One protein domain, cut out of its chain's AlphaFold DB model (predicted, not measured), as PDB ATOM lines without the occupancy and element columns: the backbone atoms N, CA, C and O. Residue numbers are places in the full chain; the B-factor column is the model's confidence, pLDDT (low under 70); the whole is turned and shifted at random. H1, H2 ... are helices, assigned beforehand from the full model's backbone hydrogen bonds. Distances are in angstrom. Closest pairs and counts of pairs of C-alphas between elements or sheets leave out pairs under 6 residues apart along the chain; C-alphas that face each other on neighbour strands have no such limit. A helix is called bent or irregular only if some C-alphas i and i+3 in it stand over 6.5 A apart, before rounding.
ATOM      1  N   ARG A   2      28.142  67.746  58.796       77.50
ATOM      2  CA  ARG A   2      27.326  68.770  59.491       77.50
ATOM      3  C   ARG A   2      27.892  70.198  59.446       77.50
ATOM      4  O   ARG A   2      27.140  71.131  59.202       77.50
ATOM      5  N   THR A   3      29.201  70.370  59.616       88.56
ATOM      6  CA  THR A   3      29.870  71.685  59.534       88.56
ATOM      7  C   THR A   3      29.721  72.328  58.158       88.56
ATOM      8  O   THR A   3      29.421  73.510  58.062       88.56
ATOM      9  N   TRP A   4      29.823  71.530  57.094       89.81
ATOM     10  CA  TRP A   4      29.662  72.002  55.717       89.81
ATOM     11  C   TRP A   4      28.248  72.535  55.435       89.81
ATOM     12  O   TRP A   4      28.083  73.583  54.813       89.81
ATOM     13  N   ALA A   5      27.224  71.865  55.972       90.75
ATOM     14  CA  ALA A   5      25.838  72.316  55.867       90.75
ATOM     15  C   ALA A   5      25.590  73.642  56.610       90.75
ATOM     16  O   ALA A   5      24.837  74.489  56.127       90.75
ATOM     17  N   ILE A   6      26.247  73.846  57.755       89.94
ATOM     18  CA  ILE A   6      26.169  75.098  58.519       89.94
ATOM     19  C   ILE A   6      26.848  76.235  57.743       89.94
ATOM     20  O   ILE A   6      26.237  77.287  57.566       89.94
ATOM     21  N   SER A   7      28.049  76.014  57.196       92.38
ATOM     22  CA  SER A   7      28.768  77.025  56.404       92.38
ATOM     23  C   SER A   7      27.964  77.499  55.193       92.38
ATOM     24  O   SER A   7      27.862  78.700  54.948       92.38
ATOM     25  N   ILE A   8      27.331  76.576  54.461       91.12
ATOM     26  CA  ILE A   8      26.473  76.918  53.317       91.12
ATOM     27  C   ILE A   8      25.262  77.745  53.749       91.12
ATOM     28  O   ILE A   8      24.864  78.667  53.036       91.12
ATOM     29  N   LYS A   9      24.680  77.445  54.914       91.81
ATOM     30  CA  LYS A   9      23.537  78.193  55.443       91.81
ATOM     31  C   LYS A   9      23.917  79.642  55.764       91.81
ATOM     32  O   LYS A   9      23.210  80.548  55.333       91.81
ATOM     33  N   VAL A  10      25.073  79.850  56.399       90.62
ATOM     34  CA  VAL A  10      25.606  81.185  56.725       90.62
ATOM     35  C   VAL A  10      25.953  81.976  55.462       90.62
ATOM     36  O   VAL A  10      25.546  83.126  55.332       90.62
ATOM     37  N   ILE A  11      26.633  81.363  54.485       90.75
ATOM     38  CA  ILE A  11      26.950  82.015  53.199       90.75
ATOM     39  C   ILE A  11      25.661  82.425  52.475       90.75
ATOM     40  O   ILE A  11      25.560  83.535  51.958       90.75
ATOM     41  N   LYS A  12      24.640  81.561  52.473       89.06
ATOM     42  CA  LYS A  12      23.347  81.850  51.842       89.06
ATOM     43  C   LYS A  12      22.580  82.967  52.557       89.06
ATOM     44  O   LYS A  12      21.912  83.755  51.891       89.06
ATOM     45  N   GLU A  13      22.676  83.058  53.880       90.00
ATOM     46  CA  GLU A  13      22.129  84.176  54.660       90.00
ATOM     47  C   GLU A  13      22.873  85.488  54.368       90.00
ATOM     48  O   GLU A  13      22.221  86.514  54.173       90.00
ATOM     49  N   LEU A  14      24.198  85.434  54.199       87.81
ATOM     50  CA  LEU A  14      25.043  86.581  53.860       87.81
ATOM     51  C   LEU A  14      24.764  87.119  52.442       87.81
ATOM     52  O   LEU A  14      24.655  88.326  52.251       87.81
ATOM     53  N   PHE A  15      24.542  86.242  51.455       87.00
ATOM     54  CA  PHE A  15      24.130  86.647  50.100       87.00
ATOM     55  C   PHE A  15      22.684  87.158  50.019       87.00
ATOM     56  O   PHE A  15      22.347  87.921  49.111       87.00
ATOM     57  N   ARG A  16      21.804  86.740  50.939       88.69
ATOM     58  CA  ARG A  16      20.403  87.190  50.957       88.69
ATOM     59  C   ARG A  16      20.268  88.618  51.485       88.69
ATOM     60  O   ARG A  16      19.339  89.318  51.073       88.69
ATOM     61  N   ASP A  17      21.214  89.079  52.299       92.25
ATOM     62  CA  ASP A  17      21.344  90.493  52.643       92.25
ATOM     63  C   ASP A  17      22.068  91.283  51.538       92.25
ATOM     64  O   ASP A  17      23.164  91.824  51.687       92.25
ATOM     65  N   LYS A  18      21.412  91.348  50.375       85.81
ATOM     66  CA  LYS A  18      21.922  92.026  49.178       85.81
ATOM     67  C   LYS A  18      22.175  93.519  49.384       85.81
ATOM     68  O   LYS A  18      22.961  94.091  48.643       85.81
ATOM     69  N   ARG A  19      21.515  94.158  50.358       92.75
ATOM     70  CA  ARG A  19      21.692  95.591  50.639       92.75
ATOM     71  C   ARG A  19      23.006  95.825  51.365       92.75
ATOM     72  O   ARG A  19      23.804  96.642  50.918       92.75
ATOM     73  N   THR A  20      23.250  95.063  52.426       91.25
ATOM     74  CA  THR A  20      24.488  95.156  53.200       91.25
ATOM     75  C   THR A  20      25.683  94.673  52.383       91.25
ATOM     76  O   THR A  20      26.709  95.350  52.346       91.25
ATOM     77  N   LEU A  21      25.531  93.571  51.635       89.44
ATOM     78  CA  LEU A  21      26.576  93.077  50.736       89.44
ATOM     79  C   LEU A  21      26.915  94.108  49.653       89.44
ATOM     80  O   LEU A  21      28.085  94.405  49.424       89.44
ATOM     81  N   MET A  22      25.896  94.704  49.022       92.25
ATOM     82  CA  MET A  22      26.109  95.756  48.031       92.25
ATOM     83  C   MET A  22      26.804  96.961  48.658       92.25
ATOM     84  O   MET A  22      27.748  97.460  48.066       92.25
ATOM     85  N   LEU A  23      26.414  97.398  49.859       91.31
ATOM     86  CA  LEU A  23      27.047  98.538  50.523       91.31
ATOM     87  C   LEU A  23      28.531  98.278  50.822       91.31
ATOM     88  O   LEU A  23      29.356  99.153  50.574       91.31
ATOM     89  N   MET A  24      28.885  97.075  51.282       91.50
ATOM     90  CA  MET A  24      30.274  96.723  51.596       91.50
ATOM     91  C   MET A  24      31.196  96.697  50.373       91.50
ATOM     92  O   MET A  24      32.381  96.983  50.517       91.50
ATOM     93  N   PHE A  25      30.676  96.404  49.178       90.44
ATOM     94  CA  PHE A  25      31.462  96.444  47.938       90.44
ATOM     95  C   PHE A  25      31.357  97.783  47.200       90.44
ATOM     96  O   PHE A  25      32.357  98.315  46.726       90.44
ATOM     97  N   VAL A  26      30.157  98.352  47.102       94.19
ATOM     98  CA  VAL A  26      29.887  99.566  46.322       94.19
ATOM     99  C   VAL A  26      30.402 100.813  47.033       94.19
ATOM    100  O   VAL A  26      30.938 101.686  46.359       94.19
ATOM    101  N   ALA A  27      30.308 100.914  48.364       93.94
ATOM    102  CA  ALA A  27      30.770 102.113  49.071       93.94
ATOM    103  C   ALA A  27      32.293 102.337  48.941       93.94
ATOM    104  O   ALA A  27      32.680 103.447  48.567       93.94
ATOM    105  N   PRO A  28      33.169 101.325  49.134       92.56
ATOM    106  CA  PRO A  28      34.603 101.491  48.884       92.56
ATOM    107  C   PRO A  28      34.926 101.849  47.428       92.56
ATOM    108  O   PRO A  28      35.774 102.703  47.179       92.56
ATOM    109  N   LEU A  29      34.225 101.246  46.459       94.00
ATOM    110  CA  LEU A  29      34.409 101.557  45.037       94.00
ATOM    111  C   LEU A  29      33.981 102.990  44.699       94.00
ATOM    112  O   LEU A  29      34.688 103.677  43.964       94.00
ATOM    113  N   LEU A  30      32.865 103.463  45.260       94.75
ATOM    114  CA  LEU A  30      32.397 104.837  45.083       94.75
ATOM    115  C   LEU A  30      33.381 105.848  45.667       94.75
ATOM    116  O   LEU A  30      33.652 106.844  45.010       94.75
ATOM    117  N   ILE A  31      33.948 105.591  46.851       94.19
ATOM    118  CA  ILE A  31      34.949 106.478  47.466       94.19
ATOM    119  C   ILE A  31      36.199 106.574  46.587       94.19
ATOM    120  O   ILE A  31      36.658 107.679  46.308       94.19
ATOM    121  N   LEU A  32      36.721 105.443  46.099       94.50
ATOM    122  CA  LEU A  32      37.869 105.432  45.183       94.50
ATOM    123  C   LEU A  32      37.565 106.176  43.877       94.50
ATOM    124  O   LEU A  32      38.398 106.937  43.385       94.50
ATOM    125  N   TRP A  33      36.365 105.987  43.333       92.31
ATOM    126  CA  TRP A  33      35.928 106.651  42.110       92.31
ATOM    127  C   TRP A  33      35.769 108.165  42.297       92.31
ATOM    128  O   TRP A  33      36.276 108.941  41.490       92.31
ATOM    129  N   LEU A  34      35.148 108.605  43.396       90.31
ATOM    130  CA  LEU A  34      34.991 110.023  43.725       90.31
ATOM    131  C   LEU A  34      36.338 110.691  44.008       90.31
ATOM    132  O   LEU A  34      36.566 111.807  43.555       90.31
ATOM    133  N   MET A  35      37.242 109.999  44.702       86.38
ATOM    134  CA  MET A  35      38.610 110.457  44.941       86.38
ATOM    135  C   MET A  35      39.374 110.620  43.621       86.38
ATOM    136  O   MET A  35      40.022 111.639  43.397       86.38
ATOM    137  N   SER A  36      39.229 109.661  42.699       82.62
ATOM    138  CA  SER A  36      39.795 109.750  41.349       82.62
ATOM    139  C   SER A  36      39.226 110.932  40.558       82.62
ATOM    140  O   SER A  36      39.992 111.646  39.910       82.62
ATOM    141  N   ILE A  37      37.917 111.193  40.646       84.00
ATOM    142  CA  ILE A  37      37.283 112.358  40.011       84.00
ATOM    143  C   ILE A  37      37.758 113.662  40.645       84.00
ATOM    144  O   ILE A  37      38.083 114.594  39.919       84.00
ATOM    145  N   MET A  38      37.831 113.742  41.972       82.31
ATOM    146  CA  MET A  38      38.273 114.939  42.687       82.31
ATOM    147  C   MET A  38      39.722 115.291  42.327       82.31
ATOM    148  O   MET A  38      40.025 116.451  42.031       82.31
ATOM    149  N   PHE A  39      40.598 114.287  42.258       66.81
ATOM    150  CA  PHE A  39      41.976 114.469  41.809       66.81
ATOM    151  C   PHE A  39      42.090 114.774  40.312       66.81
ATOM    152  O   PHE A  39      42.946 115.564  39.921       66.81
ATOM    153  N   SER A  40      41.203 114.230  39.476       61.84
ATOM    154  CA  SER A  40      41.169 114.542  38.039       61.84
ATOM    155  C   SER A  40      40.637 115.952  37.758       61.84
ATOM    156  O   SER A  40      41.158 116.644  36.888       61.84
ATOM    157  N   ALA A  41      39.626 116.413  38.495       60.12
ATOM    158  CA  ALA A  41      38.987 117.713  38.286       60.12
ATOM    159  C   ALA A  41      39.888 118.894  38.683       60.12
ATOM    160  O   ALA A  41      39.753 119.976  38.119       60.12
ATOM    161  N   ASN A  42      40.822 118.684  39.617       53.66
ATOM    162  CA  ASN A  42      41.828 119.683  39.993       53.66
ATOM    163  C   ASN A  42      43.143 119.547  39.212       53.66
ATOM    164  O   ASN A  42      44.016 120.405  39.335       53.66
ATOM    165  N   SER A  43      43.292 118.515  38.375       54.03
ATOM    166  CA  SER A  43      44.367 118.496  37.391       54.03
ATOM    167  C   SER A  43      43.958 119.379  36.215       54.03
ATOM    168  O   SER A  43      43.216 118.961  35.329       54.03
TER     169      SER A  43
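AT A GLANCE: This is residues 2 to 43 of the 183 residues of the protein "ABC transporter permease component" of Lactobacillus equi DSM 15833 = JCM 10991 (UniProt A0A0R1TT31). Two helices follow one another end to end and meet at a corner near residue 17, making a wide, open V with the longer arm, H2, after the shorter arm, H1. Nothing folds back on either arm: residues 2 to 43 stand free, and the two helices come near each other just at the corner. The printed part has 42 residues, with two named helices in the order H1, H2 and no named strand, and its class is all helix. It is extended, with a radius of gyration of the C-alphas of 17.1 A, and its C-alphas span 57 by 16 by 6 A, a rod in outline.

HOW THE PARTS SIT: H1, residues 2 to 16, is joined to H2, residues 18 to 41, by a tight link of one residue, Asp 17. The two helices are close but not clearly touching, with 2 pairs of C-alphas within 8 A. Their closest C-alphas are those of Phe 15 and Leu 21, 6.9 A apart. Their lines stand at a steep tilt of 52 degrees, and they run the same way. Their centres are 27.8 A apart. H2 has a kink of 32 degrees near residue 25; it is neither bent nor irregular, but only just: C-alphas 25 and 28 are 6.0 A apart. In H1 every O i to N i+4 pair is within hydrogen-bond range, and in H2 19 of 20 are.

IN THESE COORDINATES: H1 begins at C-alpha 2, at (27.326, 68.770, 59.491), and ends at C-alpha 16, at (20.403, 87.190, 50.957), 21.4 A from first to last C-alpha. H2 measures 32.7 A from C-alpha 18 to C-alpha 41, the latter at (38.987, 117.713, 38.286).

THE WHOLE: The two C-alphas farthest apart are those of Arg 2 and Ser 43, 57.0 A. The printed part has no cut and no long link. The mean pLDDT of the printed part is 86.3, and residues 39 to 43 are under 70.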